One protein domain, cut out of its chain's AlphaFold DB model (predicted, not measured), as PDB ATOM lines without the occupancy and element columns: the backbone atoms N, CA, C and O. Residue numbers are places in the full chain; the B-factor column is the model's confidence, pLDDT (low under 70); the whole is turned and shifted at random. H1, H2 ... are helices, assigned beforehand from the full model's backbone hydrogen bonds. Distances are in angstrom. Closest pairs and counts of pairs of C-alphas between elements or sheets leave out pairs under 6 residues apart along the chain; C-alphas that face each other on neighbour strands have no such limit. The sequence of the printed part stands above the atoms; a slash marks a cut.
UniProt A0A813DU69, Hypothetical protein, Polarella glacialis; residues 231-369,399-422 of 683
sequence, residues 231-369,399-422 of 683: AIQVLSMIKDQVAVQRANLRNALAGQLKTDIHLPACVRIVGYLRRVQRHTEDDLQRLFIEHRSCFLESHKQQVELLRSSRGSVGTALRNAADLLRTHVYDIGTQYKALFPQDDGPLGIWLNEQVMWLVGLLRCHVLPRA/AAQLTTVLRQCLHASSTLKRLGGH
ATOM      1  N   ALA A 231     122.882 140.015 107.328       52.28
ATOM      2  CA  ALA A 231     124.341 139.938 107.273       52.28
ATOM      3  C   ALA A 231     124.982 140.708 108.438       52.28
ATOM      4  O   ALA A 231     125.971 140.251 109.008       52.28
ATOM      5  N   ILE A 232     124.380 141.835 108.836       66.56
ATOM      6  CA  ILE A 232     124.796 142.630 110.000       66.56
ATOM      7  C   ILE A 232     124.630 141.817 111.294       66.56
ATOM      8  O   ILE A 232     125.532 141.820 112.133       66.56
ATOM      9  N   GLN A 233     123.535 141.060 111.440       65.25
ATOM     10  CA  GLN A 233     123.346 140.155 112.581       65.25
ATOM     11  C   GLN A 233     124.390 139.031 112.602       65.25
ATOM     12  O   GLN A 233     125.018 138.815 113.637       65.25
ATOM     13  N   VAL A 234     124.651 138.362 111.472       75.62
ATOM     14  CA  VAL A 234     125.670 137.295 111.399       75.62
ATOM     15  C   VAL A 234     127.073 137.839 111.699       75.62
ATOM     16  O   VAL A 234     127.818 137.215 112.455       75.62
ATOM     17  N   LEU A 235     127.430 139.023 111.188       75.19
ATOM     18  CA  LEU A 235     128.682 139.708 111.531       75.19
ATOM     19  C   LEU A 235     128.762 140.066 113.023       75.19
ATOM     20  O   LEU A 235     129.828 139.889 113.617       75.19
ATOM     21  N   SER A 236     127.661 140.495 113.653       75.06
ATOM     22  CA  SER A 236     127.616 140.713 115.107       75.06
ATOM     23  C   SER A 236     127.835 139.409 115.874       75.06
ATOM     24  O   SER A 236     128.733 139.340 116.705       75.06
ATOM     25  N   MET A 237     127.114 138.336 115.534       80.88
ATOM     26  CA  MET A 237     127.270 137.032 116.190       80.88
ATOM     27  C   MET A 237     128.693 136.472 116.040       80.88
ATOM     28  O   MET A 237     129.234 135.897 116.984       80.88
ATOM     29  N   ILE A 238     129.333 136.658 114.879       81.88
ATOM     30  CA  ILE A 238     130.736 136.269 114.666       81.88
ATOM     31  C   ILE A 238     131.675 137.136 115.514       81.88
ATOM     32  O   ILE A 238     132.580 136.594 116.147       81.88
ATOM     33  N   LYS A 239     131.464 138.456 115.570       79.44
ATOM     34  CA  LYS A 239     132.242 139.384 116.408       79.44
ATOM     35  C   LYS A 239     132.157 139.008 117.891       79.44
ATOM     36  O   LYS A 239     133.193 138.921 118.551       79.44
ATOM     37  N   ASP A 240     130.957 138.725 118.387       80.62
ATOM     38  CA  ASP A 240     130.715 138.346 119.780       80.62
ATOM     39  C   ASP A 240     131.330 136.970 120.088       80.62
ATOM     40  O   ASP A 240     132.043 136.807 121.080       80.62
ATOM     41  N   GLN A 241     131.189 135.999 119.178       83.88
ATOM     42  CA  GLN A 241     131.848 134.697 119.304       83.88
ATOM     43  C   GLN A 241     133.382 134.819 119.296       83.88
ATOM     44  O   GLN A 241     134.056 134.143 120.073       83.88
ATOM     45  N   VAL A 242     133.959 135.686 118.456       81.38
ATOM     46  CA  VAL A 242     135.407 135.962 118.447       81.38
ATOM     47  C   VAL A 242     135.845 136.608 119.763       81.38
ATOM     48  O   VAL A 242     136.889 136.225 120.294       81.38
ATOM     49  N   ALA A 243     135.049 137.513 120.342       78.31
ATOM     50  CA  ALA A 243     135.324 138.091 121.656       78.31
ATOM     51  C   ALA A 243     135.322 137.026 122.771       78.31
ATOM     52  O   ALA A 243     136.263 136.976 123.567       78.31
ATOM     53  N   VAL A 244     134.340 136.115 122.781       83.38
ATOM     54  CA  VAL A 244     134.274 134.984 123.728       83.38
ATOM     55  C   VAL A 244     135.479 134.049 123.569       83.38
ATOM     56  O   VAL A 244     136.142 133.720 124.552       83.38
ATOM     57  N   GLN A 245     135.833 133.655 122.341       81.38
ATOM     58  CA  GLN A 245     136.993 132.781 122.109       81.38
ATOM     59  C   GLN A 245     138.323 133.462 122.475       81.38
ATOM     60  O   GLN A 245     139.210 132.817 123.035       81.38
ATOM     61  N   ARG A 246     138.451 134.774 122.235       79.56
ATOM     62  CA  ARG A 246     139.598 135.591 122.664       79.56
ATOM     63  C   ARG A 246     139.705 135.661 124.193       79.56
ATOM     64  O   ARG A 246     140.808 135.540 124.723       79.56
ATOM     65  N   ALA A 247     138.583 135.808 124.901       82.69
ATOM     66  CA  ALA A 247     138.543 135.787 126.364       82.69
ATOM     67  C   ALA A 247     138.927 134.407 126.928       82.69
ATOM     68  O   ALA A 247     139.755 134.328 127.834       82.69
ATOM     69  N   ASN A 248     138.414 133.321 126.341       85.38
ATOM     70  CA  ASN A 248     138.766 131.952 126.724       85.38
ATOM     71  C   ASN A 248     140.263 131.669 126.523       85.38
ATOM     72  O   ASN A 248     140.914 131.146 127.428       85.38
ATOM     73  N   LEU A 249     140.832 132.072 125.379       85.00
ATOM     74  CA  LEU A 249     142.264 131.930 125.108       85.00
ATOM     75  C   LEU A 249     143.114 132.742 126.097       85.00
ATOM     76  O   LEU A 249     144.083 132.204 126.634       85.00
ATOM     77  N   ARG A 250     142.737 133.996 126.396       83.12
ATOM     78  CA  ARG A 250     143.405 134.794 127.438       83.12
ATOM     79  C   ARG A 250     143.368 134.070 128.780       83.12
ATOM     80  O   ARG A 250     144.413 133.918 129.399       83.12
ATOM     81  N   ASN A 251     142.198 133.615 129.221       86.12
ATOM     82  CA  ASN A 251     142.032 132.983 130.531       86.12
ATOM     83  C   ASN A 251     142.833 131.666 130.631       86.12
ATOM     84  O   ASN A 251     143.421 131.388 131.675       86.12
ATOM     85  N   ALA A 252     142.936 130.894 129.543       87.19
ATOM     86  CA  ALA A 252     143.780 129.698 129.477       87.19
ATOM     87  C   ALA A 252     145.287 130.024 129.547       87.19
ATOM     88  O   ALA A 252     146.019 129.391 130.307       87.19
ATOM     89  N   LEU A 253     145.750 131.036 128.802       86.06
ATOM     90  CA  LEU A 253     147.141 131.511 128.829       86.06
ATOM     91  C   LEU A 253     147.520 132.098 130.202       86.06
ATOM     92  O   LEU A 253     148.567 131.770 130.754       86.06
ATOM     93  N   ALA A 254     146.630 132.899 130.786       83.88
ATOM     94  CA  ALA A 254     146.726 133.417 132.147       83.88
ATOM     95  C   ALA A 254     146.807 132.294 133.194       83.88
ATOM     96  O   ALA A 254     147.622 132.359 134.112       83.88
ATOM     97  N   GLY A 255     146.015 131.228 133.028       86.31
ATOM     98  CA  GLY A 255     146.084 130.027 133.862       86.31
ATOM     99  C   GLY A 255     147.457 129.345 133.819       86.31
ATOM    100  O   GLY A 255     147.972 128.961 134.865       86.31
ATOM    101  N   GLN A 256     148.093 129.267 132.644       87.44
ATOM    102  CA  GLN A 256     149.442 128.697 132.500       87.44
ATOM    103  C   GLN A 256     150.536 129.547 133.169       87.44
ATOM    104  O   GLN A 256     151.532 128.997 133.632       87.44
ATOM    105  N   LEU A 257     150.361 130.869 133.296       87.69
ATOM    106  CA  LEU A 257     151.300 131.710 134.057       87.69
ATOM    107  C   LEU A 257     151.289 131.399 135.568       87.69
ATOM    108  O   LEU A 257     152.274 131.689 136.245       87.69
ATOM    109  N   LYS A 258     150.221 130.782 136.093       88.94
ATOM    110  CA  LYS A 258     150.076 130.414 137.516       88.94
ATOM    111  C   LYS A 258     150.708 129.065 137.887       88.94
ATOM    112  O   LYS A 258     150.693 128.699 139.059       88.94
ATOM    113  N   THR A 259     151.244 128.309 136.928       88.00
ATOM    114  CA  THR A 259     151.950 127.037 137.183       88.00
ATOM    115  C   THR A 259     153.466 127.229 137.183       88.00
ATOM    116  O   THR A 259     153.953 128.293 136.800       88.00
ATOM    117  N   ASP A 260     154.241 126.220 137.590       86.31
ATOM    118  CA  ASP A 260     155.694 126.301 137.420       86.31
ATOM    119  C   ASP A 260     156.048 126.231 135.927       86.31
ATOM    120  O   ASP A 260     155.625 125.311 135.222       86.31
ATOM    121  N   ILE A 261     156.760 127.243 135.430       87.62
ATOM    122  CA  ILE A 261     157.085 127.412 134.012       87.62
ATOM    123  C   ILE A 261     158.454 128.073 133.848       87.62
ATOM    124  O   ILE A 261     158.815 129.010 134.562       87.62
ATOM    125  N   HIS A 262     159.207 127.599 132.856       90.25
ATOM    126  CA  HIS A 262     160.499 128.162 132.473       90.25
ATOM    127  C   HIS A 262     160.355 129.270 131.421       90.25
ATOM    128  O   HIS A 262     159.395 129.293 130.646       90.25
ATOM    129  N   LEU A 263     161.377 130.127 131.324       89.69
ATOM    130  CA  LEU A 263     161.427 131.291 130.430       89.69
ATOM    131  C   LEU A 263     160.918 131.041 128.989       89.69
ATOM    132  O   LEU A 263     160.112 131.849 128.529       89.69
ATOM    133  N   PRO A 264     161.266 129.949 128.269       91.06
ATOM    134  CA  PRO A 264     160.756 129.727 126.912       91.06
ATOM    135  C   PRO A 264     159.228 129.586 126.836       91.06
ATOM    136  O   PRO A 264     158.617 129.972 125.840       91.06
ATOM    137  N   ALA A 265     158.587 129.053 127.882       89.31
ATOM    138  CA  ALA A 265     157.132 129.009 127.970       89.31
ATOM    139  C   ALA A 265     156.558 130.404 128.253       89.31
ATOM    140  O   ALA A 265     155.615 130.806 127.574       89.31
ATOM    141  N   CYS A 266     157.170 131.169 129.165       91.62
ATOM    142  CA  CYS A 266     156.773 132.548 129.461       91.62
ATOM    143  C   CYS A 266     156.838 133.440 128.209       91.62
ATOM    144  O   CYS A 266     155.874 134.141 127.914       91.62
ATOM    145  N   VAL A 267     157.918 133.349 127.420       89.81
ATOM    146  CA  VAL A 267     158.084 134.085 126.150       89.81
ATOM    147  C   VAL A 267     156.983 133.738 125.150       89.81
ATOM    148  O   VAL A 267     156.406 134.644 124.550       89.81
ATOM    149  N   ARG A 268     156.626 132.454 124.993       88.62
ATOM    150  CA  ARG A 268     155.498 132.057 124.130       88.62
ATOM    151  C   ARG A 268     154.167 132.601 124.643       88.62
ATOM    152  O   ARG A 268     153.412 133.161 123.860       88.62
ATOM    153  N   ILE A 269     153.880 132.456 125.939       89.44
ATOM    154  CA  ILE A 269     152.605 132.879 126.534       89.44
ATOM    155  C   ILE A 269     152.432 134.398 126.426       89.44
ATOM    156  O   ILE A 269     151.423 134.854 125.894       89.44
ATOM    157  N   VAL A 270     153.426 135.183 126.852       88.69
ATOM    158  CA  VAL A 270     153.389 136.653 126.750       88.69
ATOM    159  C   VAL A 270     153.419 137.100 125.286       88.69
ATOM    160  O   VAL A 270     152.702 138.026 124.919       88.69
ATOM    161  N   GLY A 271     154.148 136.400 124.410       86.75
ATOM    162  CA  GLY A 271     154.113 136.622 122.963       86.75
ATOM    163  C   GLY A 271     152.726 136.408 122.344       86.75
ATOM    164  O   GLY A 271     152.316 137.192 121.491       86.75
ATOM    165  N   TYR A 272     151.968 135.403 122.796       85.12
ATOM    166  CA  TYR A 272     150.567 135.240 122.404       85.12
ATOM    167  C   TYR A 272     149.672 136.320 123.020       85.12
ATOM    168  O   TYR A 272     148.852 136.881 122.303       85.12
ATOM    169  N   LEU A 273     149.844 136.678 124.296       84.56
ATOM    170  CA  LEU A 273     149.054 137.741 124.934       84.56
ATOM    171  C   LEU A 273     149.243 139.105 124.238       84.56
ATOM    172  O   LEU A 273     148.244 139.779 123.988       84.56
ATOM    173  N   ARG A 274     150.474 139.448 123.817       85.75
ATOM    174  CA  ARG A 274     150.797 140.628 122.983       85.75
ATOM    175  C   ARG A 274     150.071 140.643 121.629       85.75
ATOM    176  O   ARG A 274     149.788 141.713 121.109       85.75
ATOM    177  N   ARG A 275     149.777 139.474 121.042       81.06
ATOM    178  CA  ARG A 275     149.078 139.343 119.742       81.06
ATOM    179  C   ARG A 275     147.557 139.231 119.882       81.06
ATOM    180  O   ARG A 275     146.819 139.603 118.981       81.06
ATOM    181  N   VAL A 276     147.075 138.673 120.993       74.06
ATOM    182  CA  VAL A 276     145.661 138.303 121.201       74.06
ATOM    183  C   VAL A 276     144.842 139.437 121.836       74.06
ATOM    184  O   VAL A 276     143.611 139.417 121.755       74.06
ATOM    185  N   GLN A 277     145.482 140.427 122.468       65.62
ATOM    186  CA  GLN A 277     144.830 141.527 123.193       65.62
ATOM    187  C   GLN A 277     145.463 142.881 122.830       65.62
ATOM    188  O   GLN A 277     146.665 142.961 122.602       65.62
ATOM    189  N   ARG A 278     144.680 143.970 122.894       64.31
ATOM    190  CA  ARG A 278     145.194 145.357 122.912       64.31
ATOM    191  C   ARG A 278     145.750 145.738 124.298       64.31
ATOM    192  O   ARG A 278     145.399 146.789 124.824       64.31
ATOM    193  N   HIS A 279     146.526 144.865 124.934       66.81
ATOM    194  CA  HIS A 279     147.165 145.223 126.199       66.81
ATOM    195  C   HIS A 279     148.234 146.286 125.951       66.81
ATOM    196  O   HIS A 279     148.994 146.176 124.986       66.81
ATOM    197  N   THR A 280     148.320 147.285 126.829       80.12
ATOM    198  CA  THR A 280     149.556 148.064 126.936       80.12
ATOM    199  C   THR A 280     150.652 147.176 127.527       80.12
ATOM    200  O   THR A 280     150.372 146.143 128.147       80.12
ATOM    201  N   GLU A 281     151.916 147.553 127.347       83.06
ATOM    202  CA  GLU A 281     153.019 146.795 127.947       83.06
ATOM    203  C   GLU A 281     152.886 146.777 129.489       83.06
ATOM    204  O   GLU A 281     153.072 145.732 130.112       83.06
ATOM    205  N   ASP A 282     152.415 147.875 130.087       84.50
ATOM    206  CA  ASP A 282     152.137 148.022 131.523       84.50
ATOM    207  C   ASP A 282     151.028 147.079 132.032       84.50
ATOM    208  O   ASP A 282     151.045 146.650 133.190       84.50
ATOM    209  N   ASP A 283     150.021 146.774 131.201       87.12
ATOM    210  CA  ASP A 283     148.985 145.782 131.524       87.12
ATOM    211  C   ASP A 283     149.574 144.363 131.526       87.12
ATOM    212  O   ASP A 283     149.247 143.557 132.399       87.12
ATOM    213  N   LEU A 284     150.470 144.055 130.578       88.62
ATOM    214  CA  LEU A 284     151.146 142.755 130.498       88.62
ATOM    215  C   LEU A 284     152.112 142.530 131.659       88.62
ATOM    216  O   LEU A 284     152.159 141.423 132.195       88.62
ATOM    217  N   GLN A 285     152.853 143.563 132.066       90.88
ATOM    218  CA  GLN A 285     153.730 143.519 133.237       90.88
ATOM    219  C   GLN A 285     152.934 143.218 134.513       90.88
ATOM    220  O   GLN A 285     153.276 142.287 135.248       90.88
ATOM    221  N   ARG A 286     151.830 143.949 134.746       88.25
ATOM    222  CA  ARG A 286     150.938 143.726 135.897       88.25
ATOM    223  C   ARG A 286     150.328 142.324 135.881       88.25
ATOM    224  O   ARG A 286     150.440 141.614 136.876       88.25
ATOM    225  N   LEU A 287     149.773 141.890 134.748       89.00
ATOM    226  CA  LEU A 287     149.188 140.553 134.578       89.00
ATOM    227  C   LEU A 287     150.223 139.440 134.814       89.00
ATOM    228  O   LEU A 287     149.921 138.432 135.459       89.00
ATOM    229  N   PHE A 288     151.458 139.619 134.332       92.44
ATOM    230  CA  PHE A 288     152.549 138.681 134.585       92.44
ATOM    231  C   PHE A 288     152.875 138.601 136.080       92.44
ATOM    232  O   PHE A 288     152.830 137.506 136.645       92.44
ATOM    233  N   ILE A 289     153.152 139.735 136.737       92.69
ATOM    234  CA  ILE A 289     153.492 139.765 138.167       92.69
ATOM    235  C   ILE A 289     152.354 139.175 139.010       92.69
ATOM    236  O   ILE A 289     152.616 138.335 139.869       92.69
ATOM    237  N   GLU A 290     151.095 139.528 138.743       91.06
ATOM    238  CA  GLU A 290     149.927 139.011 139.468       91.06
ATOM    239  C   GLU A 290     149.830 137.476 139.377       91.06
ATOM    240  O   GLU A 290     149.685 136.778 140.386       91.06
ATOM    241  N   HIS A 291     149.956 136.909 138.175       90.75
ATOM    242  CA  HIS A 291     149.822 135.463 137.986       90.75
ATOM    243  C   HIS A 291     151.042 134.674 138.481       90.75
ATOM    244  O   HIS A 291     150.863 133.606 139.072       90.75
ATOM    245  N   ARG A 292     152.265 135.208 138.345       92.81
ATOM    246  CA  ARG A 292     153.458 134.622 138.984       92.81
ATOM    247  C   ARG A 292     153.407 134.738 140.515       92.81
ATOM    248  O   ARG A 292     153.871 133.831 141.204       92.81
ATOM    249  N   SER A 293     152.778 135.781 141.060       92.12
ATOM    250  CA  SER A 293     152.534 135.912 142.506       92.12
ATOM    251  C   SER A 293     151.563 134.855 143.020       92.12
ATOM    252  O   SER A 293     151.806 134.276 144.071       92.12
ATOM    253  N   CYS A 294     150.513 134.525 142.262       89.94
ATOM    254  CA  CYS A 294     149.573 133.458 142.620       89.94
ATOM    255  C   CYS A 294     150.267 132.084 142.761       89.94
ATOM    256  O   CYS A 294     150.003 131.353 143.716       89.94
ATOM    257  N   PHE A 295     151.218 131.769 141.870       90.31
ATOM    258  CA  PHE A 295     152.088 130.589 141.988       90.31
ATOM    259  C   PHE A 295     152.952 130.619 143.262       90.31
ATOM    260  O   PHE A 295     153.053 129.626 143.991       90.31
ATOM    261  N   LEU A 296     153.566 131.771 143.547       93.69
ATOM    262  CA  LEU A 296     154.429 131.964 144.711       93.69
ATOM    263  C   LEU A 296     153.651 131.853 146.032       93.69
ATOM    264  O   LEU A 296     154.138 131.257 146.990       93.69
ATOM    265  N   GLU A 297     152.429 132.381 146.075       93.12
ATOM    266  CA  GLU A 297     151.595 132.422 147.278       93.12
ATOM    267  C   GLU A 297     151.200 131.018 147.756       93.12
ATOM    268  O   GLU A 297     151.206 130.748 148.955       93.12
ATOM    269  N   SER A 298     150.980 130.072 146.833       91.62
ATOM    270  CA  SER A 298     150.780 128.658 147.185       91.62
ATOM    271  C   SER A 298     151.986 128.065 147.935       91.62
ATOM    272  O   SER A 298     151.818 127.320 148.901       91.62
ATOM    273  N   HIS A 299     153.210 128.453 147.564       92.31
ATOM    274  CA  HIS A 299     154.428 128.017 148.252       92.31
ATOM    275  C   HIS A 299     154.622 128.737 149.598       92.31
ATOM    276  O   HIS A 299     155.037 128.111 150.576       92.31
ATOM    277  N   LYS A 300     154.249 130.022 149.708       94.62
ATOM    278  CA  LYS A 300     154.229 130.730 151.003       94.62
ATOM    279  C   LYS A 300     153.242 130.098 151.987       94.62
ATOM    280  O   LYS A 300     153.575 129.949 153.159       94.62
ATOM    281  N   GLN A 301     152.072 129.656 151.524       92.94
ATOM    282  CA  GLN A 301     151.100 128.933 152.355       92.94
ATOM    283  C   GLN A 301     151.678 127.617 152.903       92.94
ATOM    284  O   GLN A 301     151.458 127.293 154.068       92.94
ATOM    285  N   GLN A 302     152.482 126.885 152.123       90.50
ATOM    286  CA  GLN A 302     153.189 125.693 152.617       90.50
ATOM    287  C   GLN A 302     154.206 126.043 153.717       90.50
ATOM    288  O   GLN A 302     154.279 125.349 154.732       90.50
ATOM    289  N   VAL A 303     154.956 127.141 153.556       91.69
ATOM    290  CA  VAL A 303     155.851 127.669 154.602       91.69
ATOM    291  C   VAL A 303     155.063 128.033 155.865       91.69
ATOM    292  O   VAL A 303     155.482 127.674 156.962       91.69
ATOM    293  N   GLU A 304     153.907 128.679 155.728       89.69
ATOM    294  CA  GLU A 304     153.048 129.104 156.841       89.69
ATOM    295  C   GLU A 304     152.432 127.918 157.611       89.69
ATOM    296  O   GLU A 304     152.364 127.923 158.846       89.69
ATOM    297  N   LEU A 305     152.063 126.848 156.899       88.31
ATOM    298  CA  LEU A 305     151.630 125.579 157.490       88.31
ATOM    299  C   LEU A 305     152.776 124.900 158.261       88.31
ATOM    300  O   LEU A 305     152.593 124.506 159.414       88.31
ATOM    301  N   LEU A 306     153.980 124.832 157.678       86.38
ATOM    302  CA  LEU A 306     155.175 124.308 158.357       86.38
ATOM    303  C   LEU A 306     155.547 125.140 159.593       86.38
ATOM    304  O   LEU A 306     155.899 124.579 160.630       86.38
ATOM    305  N   ARG A 307     155.424 126.468 159.514       83.69
ATOM    306  CA  ARG A 307     155.666 127.421 160.610       83.69
ATOM    307  C   ARG A 307     154.688 127.247 161.775       83.69
ATOM    308  O   ARG A 307     155.008 127.617 162.902       83.69
ATOM    309  N   SER A 308     153.494 126.726 161.500       81.06
ATOM    310  CA  SER A 308     152.435 126.504 162.491       81.06
ATOM    311  C   SER A 308     152.573 125.171 163.240       81.06
ATOM    312  O   SER A 308     151.963 124.995 164.294       81.06
ATOM    313  N   SER A 309     153.396 124.244 162.738       82.19
ATOM    314  CA  SER A 309     153.715 122.988 163.425       82.19
ATOM    315  C   SER A 309     154.827 123.173 164.475       82.19
ATOM    316  O   SER A 309     155.689 124.049 164.371       82.19
ATOM    317  N   ARG A 310     154.804 122.355 165.536       64.94
ATOM    318  CA  ARG A 310     155.780 122.432 166.637       64.94
ATOM    319  C   ARG A 310     157.154 121.922 166.186       64.94
ATOM    320  O   ARG A 310     157.271 120.813 165.679       64.94
ATOM    321  N   GLY A 311     158.200 122.710 166.445       67.94
ATOM    322  CA  GLY A 311     159.603 122.345 166.186       67.94
ATOM    323  C   GLY A 311     160.105 122.601 164.758       67.94
ATOM    324  O   GLY A 311     161.303 122.512 164.517       67.94
ATOM    325  N   SER A 312     159.235 122.982 163.820       81.94
ATOM    326  CA  SER A 312     159.580 123.234 162.410       81.94
ATOM    327  C   SER A 312     159.781 124.714 162.054       81.94
ATOM    328  O   SER A 312     159.936 125.048 160.884       81.94
ATOM    329  N   VAL A 313     159.839 125.626 163.030       87.19
ATOM    330  CA  VAL A 313     160.048 127.067 162.768       87.19
ATOM    331  C   VAL A 313     161.371 127.315 162.031       87.19
ATOM    332  O   VAL A 313     161.382 127.983 160.998       87.19
ATOM    333  N   GLY A 314     162.474 126.707 162.482       87.94
ATOM    334  CA  GLY A 314     163.772 126.822 161.811       87.94
ATOM    335  C   GLY A 314     163.792 126.216 160.400       87.94
ATOM    336  O   GLY A 314     164.521 126.698 159.535       87.94
ATOM    337  N   THR A 315     162.974 125.193 160.116       90.50
ATOM    338  CA  THR A 315     162.859 124.635 158.755       90.50
ATOM    339  C   THR A 315     161.996 125.524 157.858       90.50
ATOM    340  O   THR A 315     162.382 125.784 156.722       90.50
ATOM    341  N   ALA A 316     160.903 126.084 158.384       92.06
ATOM    342  CA  ALA A 316     160.060 127.048 157.685       92.06
ATOM    343  C   ALA A 316     160.832 128.325 157.302       92.06
ATOM    344  O   ALA A 316     160.746 128.759 156.156       92.06
ATOM    345  N   LEU A 317     161.650 128.885 158.205       93.81
ATOM    346  CA  LEU A 317     162.481 130.062 157.909       93.81
ATOM    347  C   LEU A 317     163.538 129.788 156.824       93.81
ATOM    348  O   LEU A 317     163.767 130.639 155.966       93.81
ATOM    349  N   ARG A 318     164.153 128.595 156.812       94.25
ATOM    350  CA  ARG A 318     165.057 128.192 155.719       94.25
ATOM    351  C   ARG A 318     164.309 128.086 154.392       94.25
ATOM    352  O   ARG A 318     164.754 128.677 153.415       94.25
ATOM    353  N   ASN A 319     163.157 127.415 154.380       94.81
ATOM    354  CA  ASN A 319     162.328 127.274 153.183       94.81
ATOM    355  C   ASN A 319     161.845 128.639 152.653       94.81
ATOM    356  O   ASN A 319     161.805 128.837 151.443       94.81
ATOM    357  N   ALA A 320     161.543 129.600 153.533       95.88
ATOM    358  CA  ALA A 320     161.195 130.970 153.155       95.88
ATOM    359  C   ALA A 320     162.348 131.686 152.427       95.88
ATOM    360  O   ALA A 320     162.138 132.315 151.390       95.88
ATOM    361  N   ALA A 321     163.579 131.559 152.931       95.88
ATOM    362  CA  ALA A 321     164.759 132.126 152.283       95.88
ATOM    363  C   ALA A 321     165.148 131.375 150.989       95.88
ATOM    364  O   ALA A 321     165.567 132.007 150.021       95.88
ATOM    365  N   ASP A 322     164.960 130.051 150.921       95.88
ATOM    366  CA  ASP A 322     165.086 129.282 149.672       95.88
ATOM    367  C   ASP A 322     164.069 129.715 148.608       95.88
ATOM    368  O   ASP A 322     164.447 129.880 147.455       95.88
ATOM    369  N   LEU A 323     162.817 129.984 148.987       96.12
ATOM    370  CA  LEU A 323     161.763 130.463 148.085       96.12
ATOM    371  C   LEU A 323     162.115 131.818 147.444       96.12
ATOM    372  O   LEU A 323     161.833 132.032 146.262       96.12
ATOM    373  N   LEU A 324     162.799 132.705 148.180       95.75
ATOM    374  CA  LEU A 324     163.374 133.934 147.616       95.75
ATOM    375  C   LEU A 324     164.547 133.655 146.660       95.75
ATOM    376  O   LEU A 324     164.729 134.349 145.662       95.75
ATOM    377  N   ARG A 325     165.357 132.640 146.964       95.44
ATOM    378  CA  ARG A 325     166.532 132.260 146.173       95.44
ATOM    379  C   ARG A 325     166.173 131.550 144.863       95.44
ATOM    380  O   ARG A 325     166.898 131.718 143.889       95.44
ATOM    381  N   THR A 326     165.114 130.743 144.847       94.38
ATOM    382  CA  THR A 326     164.653 129.999 143.666       94.38
ATOM    383  C   THR A 326     163.533 130.761 142.965       94.38
ATOM    384  O   THR A 326     163.793 131.522 142.043       94.38
ATOM    385  N   HIS A 327     162.295 130.638 143.439       94.44
ATOM    386  CA  HIS A 327     161.115 131.084 142.704       94.44
ATOM    387  C   HIS A 327     161.058 132.604 142.513       94.44
ATOM    388  O   HIS A 327     160.714 133.054 141.424       94.44
ATOM    389  N   VAL A 328     161.431 133.410 143.514       95.44
ATOM    390  CA  VAL A 328     161.454 134.882 143.354       95.44
ATOM    391  C   VAL A 328     162.540 135.316 142.366       95.44
ATOM    392  O   VAL A 328     162.294 136.180 141.523       95.44
ATOM    393  N   TYR A 329     163.714 134.682 142.412       95.19
ATOM    394  CA  TYR A 329     164.788 134.918 141.449       95.19
ATOM    395  C   TYR A 329     164.402 134.487 140.024       95.19
ATOM    396  O   TYR A 329     164.633 135.229 139.067       95.19
ATOM    397  N   ASP A 330     163.773 133.324 139.869       94.50
ATOM    398  CA  ASP A 330     163.327 132.807 138.574       94.50
ATOM    399  C   ASP A 330     162.218 133.686 137.977       94.50
ATOM    400  O   ASP A 330     162.267 134.025 136.799       94.50
ATOM    401  N   ILE A 331     161.252 134.140 138.783       94.31
ATOM    402  CA  ILE A 331     160.220 135.092 138.341       94.31
ATOM    403  C   ILE A 331     160.851 136.435 137.945       94.31
ATOM    404  O   ILE A 331     160.500 136.983 136.901       94.31
ATOM    405  N   GLY A 332     161.804 136.953 138.724       94.06
ATOM    406  CA  GLY A 332     162.462 138.229 138.430       94.06
ATOM    407  C   GLY A 332     163.377 138.187 137.200       94.06
ATOM    408  O   GLY A 332     163.388 139.126 136.405       94.06
ATOM    409  N   THR A 333     164.097 137.084 136.980       94.06
ATOM    410  CA  THR A 333     164.870 136.875 135.740       94.06
ATOM    411  C   THR A 333     163.963 136.674 134.529       94.06
ATOM    412  O   THR A 333     164.253 137.220 133.465       94.06
ATOM    413  N   GLN A 334     162.838 135.967 134.683       94.00
ATOM    414  CA  GLN A 334     161.814 135.871 133.640       94.00
ATOM    415  C   GLN A 334     161.234 137.246 133.295       94.00
ATOM    416  O   GLN A 334     161.128 137.566 132.116       94.00
ATOM    417  N   TYR A 335     160.921 138.070 134.298       94.25
ATOM    418  CA  TYR A 335     160.435 139.433 134.096       94.25
ATOM    419  C   TYR A 335     161.452 140.280 133.318       94.25
ATOM    420  O   TYR A 335     161.111 140.788 132.254       94.25
ATOM    421  N   LYS A 336     162.717 140.361 133.765       92.06
ATOM    422  CA  LYS A 336     163.762 141.141 133.068       92.06
ATOM    423  C   LYS A 336     164.001 140.680 131.626       92.06
ATOM    424  O   LYS A 336     164.307 141.498 130.767       92.06
ATOM    425  N   ALA A 337     163.844 139.385 131.340       92.38
ATOM    426  CA  ALA A 337     163.952 138.848 129.982       92.38
ATOM    427  C   ALA A 337     162.733 139.163 129.087       92.38
ATOM    428  O   ALA A 337     162.845 139.114 127.864       92.38
ATOM    429  N   LEU A 338     161.570 139.457 129.677       90.94
ATOM    430  CA  LEU A 338     160.327 139.781 128.968       90.94
ATOM    431  C   LEU A 338     160.090 141.288 128.818       90.94
ATOM    432  O   LEU A 338     159.477 141.689 127.828       90.94
ATOM    433  N   PHE A 339     160.558 142.077 129.790       91.31
ATOM    434  CA  PHE A 339     160.292 143.506 129.970       91.31
ATOM    435  C   PHE A 339     161.591 144.262 130.351       91.31
ATOM    436  O   PHE A 339     161.716 144.758 131.467       91.31
ATOM    437  N   PRO A 340     162.593 144.354 129.456       84.94
ATOM    438  CA  PRO A 340     163.913 144.908 129.792       84.94
ATOM    439  C   PRO A 340     163.957 146.441 129.953       84.94
ATOM    440  O   PRO A 340     165.003 146.971 130.311       84.94
ATOM    441  N   GLN A 341     162.865 147.151 129.643       81.06
ATOM    442  CA  GLN A 341     162.801 148.622 129.630       81.06
ATOM    443  C   GLN A 341     162.322 149.233 130.961       81.06
ATOM    444  O   GLN A 341     162.561 150.414 131.190       81.06
ATOM    445  N   ASP A 342     161.637 148.466 131.821       80.75
ATOM    446  CA  ASP A 342     161.050 148.972 133.069       80.75
ATOM    447  C   ASP A 342     161.235 147.986 134.232       80.75
ATOM    448  O   ASP A 342     160.582 146.943 134.305       80.75
ATOM    449  N   ASP A 343     162.118 148.349 135.163       82.38
ATOM    450  CA  ASP A 343     162.391 147.618 136.405       82.38
ATOM    451  C   ASP A 343     161.497 148.052 137.587       82.38
ATOM    452  O   ASP A 343     161.550 147.428 138.651       82.38
ATOM    453  N   GLY A 344     160.680 149.101 137.444       86.56
ATOM    454  CA  GLY A 344     159.902 149.703 138.530       86.56
ATOM    455  C   GLY A 344     158.933 148.725 139.210       86.56
ATOM    456  O   GLY A 344     159.062 148.488 140.418       86.56
ATOM    457  N   PRO A 345     158.005 148.091 138.465       89.69
ATOM    458  CA  PRO A 345     157.073 147.108 139.021       89.69
ATOM    459  C   PRO A 345     157.777 145.887 139.626       89.69
ATOM    460  O   PRO A 345     157.345 145.372 140.660       89.69
ATOM    461  N   LEU A 346     158.900 145.457 139.036       91.31
ATOM    462  CA  LEU A 346     159.727 144.380 139.582       91.31
ATOM    463  C   LEU A 346     160.350 144.773 140.929       91.31
ATOM    464  O   LEU A 346     160.338 143.966 141.855       91.31
ATOM    465  N   GLY A 347     160.870 145.996 141.062       91.62
ATOM    466  CA  GLY A 347     161.460 146.495 142.306       91.62
ATOM    467  C   GLY A 347     160.461 146.521 143.465       91.62
ATOM    468  O   GLY A 347     160.773 146.042 144.558       91.62
ATOM    469  N   ILE A 348     159.239 147.003 143.211       92.69
ATOM    470  CA  ILE A 348     158.137 147.002 144.189       92.69
ATOM    471  C   ILE A 348     157.816 145.564 144.616       92.69
ATOM    472  O   ILE A 348     157.828 145.249 145.806       92.69
ATOM    473  N   TRP A 349     157.612 144.670 143.647       94.06
ATOM    474  CA  TRP A 349     157.273 143.275 143.912       94.06
ATOM    475  C   TRP A 349     158.373 142.513 144.668       94.06
ATOM    476  O   TRP A 349     158.082 141.756 145.596       94.06
ATOM    477  N   LEU A 350     159.649 142.721 144.317       94.44
ATOM    478  CA  LEU A 350     160.789 142.135 145.030       94.44
ATOM    479  C   LEU A 350     160.840 142.612 146.486       94.44
ATOM    480  O   LEU A 350     161.085 141.803 147.384       94.44
ATOM    481  N   ASN A 351     160.576 143.900 146.730       93.44
ATOM    482  CA  ASN A 351     160.522 144.458 148.076       93.44
ATOM    483  C   ASN A 351     159.412 143.809 148.920       93.44
ATOM    484  O   ASN A 351     159.663 143.447 150.066       93.44
ATOM    485  N   GLU A 352     158.222 143.564 148.362       94.19
ATOM    486  CA  GLU A 352     157.156 142.825 149.059       94.19
ATOM    487  C   GLU A 352     157.599 141.412 149.477       94.19
ATOM    488  O   GLU A 352     157.369 141.001 150.619       94.19
ATOM    489  N   GLN A 353     158.290 140.673 148.596       94.88
ATOM    490  CA  GLN A 353     158.745 139.309 148.910       94.88
ATOM    491  C   GLN A 353     159.843 139.308 149.988       94.88
ATOM    492  O   GLN A 353     159.855 138.450 150.875       94.88
ATOM    493  N   VAL A 354     160.743 140.296 149.952       95.06
ATOM    494  CA  VAL A 354     161.756 140.533 150.993       95.06
ATOM    495  C   VAL A 354     161.103 140.903 152.323       95.06
ATOM    496  O   VAL A 354     161.459 140.334 153.356       95.06
ATOM    497  N   MET A 355     160.126 141.810 152.318       94.56
ATOM    498  CA  MET A 355     159.440 142.260 153.527       94.56
ATOM    499  C   MET A 355     158.613 141.149 154.184       94.56
ATOM    500  O   MET A 355     158.558 141.088 155.413       94.56
ATOM    501  N   TRP A 356     158.060 140.213 153.404       94.88
ATOM    502  CA  TRP A 356     157.462 138.981 153.926       94.88
ATOM    503  C   TRP A 356     158.480 138.128 154.707       94.88
ATOM    504  O   TRP A 356     158.226 137.778 155.863       94.88
ATOM    505  N   LEU A 357     159.666 137.864 154.140       95.25
ATOM    506  CA  LEU A 357     160.731 137.126 154.837       95.25
ATOM    507  C   LEU A 357     161.217 137.876 156.092       95.25
ATOM    508  O   LEU A 357     161.366 137.273 157.153       95.25
ATOM    509  N   VAL A 358     161.429 139.192 155.996       94.44
ATOM    510  CA  VAL A 358     161.825 140.052 157.127       94.44
ATOM    511  C   VAL A 358     160.777 140.021 158.244       94.44
ATOM    512  O   VAL A 358     161.142 139.933 159.416       94.44
ATOM    513  N   GLY A 359     159.484 140.032 157.905       92.44
ATOM    514  CA  GLY A 359     158.386 139.877 158.862       92.44
ATOM    515  C   GLY A 359     158.424 138.528 159.584       92.44
ATOM    516  O   GLY A 359     158.374 138.488 160.814       92.44
ATOM    517  N   LEU A 360     158.598 137.427 158.844       91.19
ATOM    518  CA  LEU A 360     158.755 136.088 159.422       91.19
ATOM    519  C   LEU A 360     159.964 136.000 160.364       91.19
ATOM    520  O   LEU A 360     159.840 135.472 161.470       91.19
ATOM    521  N   LEU A 361     161.110 136.550 159.958       92.56
ATOM    522  CA  LEU A 361     162.320 136.581 160.780       92.56
ATOM    523  C   LEU A 361     162.103 137.398 162.058       92.56
ATOM    524  O   LEU A 361     162.385 136.900 163.142       92.56
ATOM    525  N   ARG A 362     161.528 138.605 161.981       90.81
ATOM    526  CA  ARG A 362     161.223 139.416 163.178       90.81
ATOM    527  C   ARG A 362     160.292 138.697 164.158       90.81
ATOM    528  O   ARG A 362     160.500 138.801 165.359       90.81
ATOM    529  N   CYS A 363     159.313 137.939 163.665       86.94
ATOM    530  CA  CYS A 363     158.347 137.214 164.498       86.94
ATOM    531  C   CYS A 363     158.904 135.982 165.237       86.94
ATOM    532  O   CYS A 363     158.256 135.529 166.185       86.94
ATOM    533  N   HIS A 364     160.035 135.420 164.788       85.12
ATOM    534  CA  HIS A 364     160.564 134.128 165.267       85.12
ATOM    535  C   HIS A 364     162.039 134.149 165.697       85.12
ATOM    536  O   HIS A 364     162.460 133.280 166.455       85.12
ATOM    537  N   VAL A 365     162.829 135.117 165.229       87.06
ATOM    538  CA  VAL A 365     164.234 135.313 165.626       87.06
ATOM    539  C   VAL A 365     164.329 136.234 166.840       87.06
ATOM    540  O   VAL A 365     165.102 135.954 167.754       87.06
ATOM    541  N   LEU A 366     163.542 137.316 166.878       84.69
ATOM    542  CA  LEU A 366     163.509 138.234 168.018       84.69
ATOM    543  C   LEU A 366     162.529 137.723 169.088       84.69
ATOM    544  O   LEU A 366     161.422 137.301 168.740       84.69
ATOM    545  N   PRO A 367     162.881 137.776 170.388       66.56
ATOM    546  CA  PRO A 367     161.959 137.389 171.451       66.56
ATOM    547  C   PRO A 367     160.739 138.312 171.495       66.56
ATOM    548  O   PRO A 367     160.850 139.525 171.293       66.56
ATOM    549  N   ARG A 368     159.571 137.761 171.828       60.34
ATOM    550  CA  ARG A 368     158.348 138.559 171.972       60.34
ATOM    551  C   ARG A 368     158.457 139.449 173.211       60.34
ATOM    552  O   ARG A 368     158.813 138.975 174.286       60.34
ATOM    553  N   ALA A 369     158.081 140.723 173.088       50.38
ATOM    554  CA  ALA A 369     158.209 141.712 174.168       50.38
ATOM    555  C   ALA A 369     157.563 141.272 175.505       50.38
ATOM    556  O   ALA A 369     158.097 141.565 176.573       50.38
ATOM    557  N   ALA A 399     171.670 128.610 168.556       80.06
ATOM    558  CA  ALA A 399     172.629 129.364 167.751       80.06
ATOM    559  C   ALA A 399     173.001 128.627 166.446       80.06
ATOM    560  O   ALA A 399     173.227 129.272 165.420       80.06
ATOM    561  N   ALA A 400     172.955 127.291 166.420       84.12
ATOM    562  CA  ALA A 400     173.237 126.483 165.234       84.12
ATOM    563  C   ALA A 400     172.149 126.617 164.145       84.12
ATOM    564  O   ALA A 400     172.449 126.821 162.962       84.12
ATOM    565  N   GLN A 401     170.871 126.561 164.524       87.31
ATOM    566  CA  GLN A 401     169.730 126.819 163.646       87.31
ATOM    567  C   GLN A 401     169.736 128.274 163.185       87.31
ATOM    568  O   GLN A 401     169.593 128.518 161.987       87.31
ATOM    569  N   LEU A 402     169.982 129.224 164.093       88.88
ATOM    570  CA  LEU A 402     170.112 130.643 163.765       88.88
ATOM    571  C   LEU A 402     171.195 130.870 162.694       88.88
ATOM    572  O   LEU A 402     170.919 131.463 161.654       88.88
ATOM    573  N   THR A 403     172.386 130.300 162.885       90.12
ATOM    574  CA  THR A 403     173.500 130.332 161.918       90.12
ATOM    575  C   THR A 403     173.107 129.737 160.565       90.12
ATOM    576  O   THR A 403     173.462 130.261 159.507       90.12
ATOM    577  N   THR A 404     172.335 128.648 160.575       92.25
ATOM    578  CA  THR A 404     171.873 127.988 159.349       92.25
ATOM    579  C   THR A 404     170.850 128.848 158.596       92.25
ATOM    580  O   THR A 404     170.940 128.969 157.374       92.25
ATOM    581  N   VAL A 405     169.912 129.499 159.299       93.75
ATOM    582  CA  VAL A 405     168.958 130.446 158.692       93.75
ATOM    583  C   VAL A 405     169.688 131.690 158.167       93.75
ATOM    584  O   VAL A 405     169.411 132.114 157.044       93.75
ATOM    585  N   LEU A 406     170.658 132.237 158.910       93.62
ATOM    586  CA  LEU A 406     171.474 133.379 158.477       93.62
ATOM    587  C   LEU A 406     172.213 133.076 157.168       93.62
ATOM    588  O   LEU A 406     172.138 133.859 156.219       93.62
ATOM    589  N   ARG A 407     172.878 131.916 157.087       93.69
ATOM    590  CA  ARG A 407     173.575 131.460 155.874       93.69
ATOM    591  C   ARG A 407     172.620 131.346 154.685       93.69
ATOM    592  O   ARG A 407     172.972 131.752 153.578       93.69
ATOM    593  N   GLN A 408     171.403 130.857 154.918       94.94
ATOM    594  CA  GLN A 408     170.380 130.760 153.882       94.94
ATOM    595  C   GLN A 408     169.910 132.144 153.400       94.94
ATOM    596  O   GLN A 408     169.791 132.372 152.197       94.94
ATOM    597  N   CYS A 409     169.723 133.099 154.317       95.75
ATOM    598  CA  CYS A 409     169.382 134.485 153.984       95.75
ATOM    599  C   CYS A 409     170.509 135.196 153.216       95.75
ATOM    600  O   CYS A 409     170.239 135.910 152.250       95.75
ATOM    601  N   LEU A 410     171.774 134.965 153.589       94.44
ATOM    602  CA  LEU A 410     172.942 135.476 152.865       94.44
ATOM    603  C   LEU A 410     172.993 134.932 151.430       94.44
ATOM    604  O   LEU A 410     173.196 135.692 150.482       94.44
ATOM    605  N   HIS A 411     172.756 133.630 151.247       94.94
ATOM    606  CA  HIS A 411     172.748 133.005 149.926       94.94
ATOM    607  C   HIS A 411     171.589 133.511 149.045       94.94
ATOM    608  O   HIS A 411     171.787 133.785 147.856       94.94
ATOM    609  N   ALA A 412     170.409 133.723 149.637       96.06
ATOM    610  CA  ALA A 412     169.268 134.356 148.979       96.06
ATOM    611  C   ALA A 412     169.568 135.813 148.574       96.06
ATOM    612  O   ALA A 412     169.324 136.185 147.427       96.06
ATOM    613  N   SER A 413     170.179 136.624 149.449       95.62
ATOM    614  CA  SER A 413     170.539 138.012 149.113       95.62
ATOM    615  C   SER A 413     171.658 138.114 148.081       95.62
ATOM    616  O   SER A 413     171.607 139.005 147.239       95.62
ATOM    617  N   SER A 414     172.636 137.206 148.087       94.69
ATOM    618  CA  SER A 414     173.657 137.128 147.032       94.69
ATOM    619  C   SER A 414     173.038 136.778 145.669       94.69
ATOM    620  O   SER A 414     173.433 137.308 144.631       94.69
ATOM    621  N   THR A 415     171.995 135.945 145.675       95.12
ATOM    622  CA  THR A 415     171.244 135.556 144.474       95.12
ATOM    623  C   THR A 415     170.382 136.704 143.938       95.12
ATOM    624  O   THR A 415     170.480 137.041 142.756       95.12
ATOM    625  N   LEU A 416     169.596 137.357 144.802       94.56
ATOM    626  CA  LEU A 416     168.729 138.484 144.429       94.56
ATOM    627  C   LEU A 416     169.500 139.787 144.142       94.56
ATOM    628  O   LEU A 416     168.990 140.622 143.395       94.56
ATOM    629  N   LYS A 417     170.756 139.932 144.592       93.31
ATOM    630  CA  LYS A 417     171.660 141.029 144.183       93.31
ATOM    631  C   LYS A 417     171.799 141.143 142.657       93.31
ATOM    632  O   LYS A 417     171.892 142.252 142.144       93.31
ATOM    633  N   ARG A 418     171.730 140.030 141.910       92.06
ATOM    634  CA  ARG A 418     171.746 140.037 140.429       92.06
ATOM    635  C   ARG A 418     170.506 140.690 139.795       92.06
ATOM    636  O   ARG A 418     170.541 141.031 138.621       92.06
ATOM    637  N   LEU A 419     169.431 140.865 140.564       90.75
ATOM    638  CA  LEU A 419     168.223 141.598 140.172       90.75
ATOM    639  C   LEU A 419     168.179 143.026 140.755       90.75
ATOM    640  O   LEU A 419     167.169 143.700 140.597       90.75
ATOM    641  N   GLY A 420     169.240 143.477 141.438       84.94
ATOM    642  CA  GLY A 420     169.270 144.731 142.205       84.94
ATOM    643  C   GLY A 420     168.786 144.601 143.660       84.94
ATOM    644  O   GLY A 420     168.806 145.574 144.409       84.94
ATOM    645  N   GLY A 421     168.382 143.404 144.102       83.50
ATOM    646  CA  GLY A 421     167.825 143.157 145.436       83.50
ATOM    647  C   GLY A 421     168.878 143.050 146.545       83.50
ATOM    648  O   GLY A 421     169.274 141.948 146.929       83.50
ATOM    649  N   HIS A 422     169.303 144.185 147.101       89.00
ATOM    650  CA  HIS A 422     170.244 144.265 148.227       89.00
ATOM    651  C   HIS A 422     169.529 144.336 149.589       89.00
ATOM    652  O   HIS A 422     169.342 145.418 150.135       89.00
TER     653      HIS A 422
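What this domain is: This is residues 231 to 369 and 399 to 422 of the 683 residues of the protein "Hypothetical protein" of Polarella glacialis (UniProt A0A813DU69). Four helices, H3 to H6, make an up-and-down bundle, each running against the one before; short H2 packs at one end, and H1 forms an arm whose residues 231 to 245 stick out. The printed part has 163 residues with six named helices, H1 to H6 in order along the chain, which hold 138 of them, and no named strand; its class is all helix, and the whole is loose, with a radius of gyration of the C-alphas of 20.1 A. The arm lengthens the spans to 78 by 34 by 28 A.

Where its parts are: H1, residues 231 to 257, 38.9 A, begins at C-alpha 231 (124.341, 139.938, 107.273). H2 is 263 to 276, 19.6 A; H3 281 to 308, 40.1 A, with a kink of 30 degrees near residue 297; H4 313 to 338, 36.1 A; H5 344 to 365, 31.0 A; H6 399 to 419, 30.5 A, ending at (168.223, 141.598, 140.172).

How they stand to each other: H1, with residues 246 to 257 alone, touches H2; closest C-alphas, Leu 253 and Ile 269, 6.1 A. H4 touches H6, closest C-alphas Arg 325 and Ala 412, 4.4 A. O i to N i+4 pairs are within hydrogen-bond range throughout H1, H2 and H5, and in 22 of 24 in H3, 20 of 22 in H4, 15 of 17 in H6.

The domain as a whole: C-alphas 369 and 399 are 20.0 A apart across the cut. Residues 231 to 233, 277 to 279, 310 to 311 and 367 to 369 have pLDDT under 70.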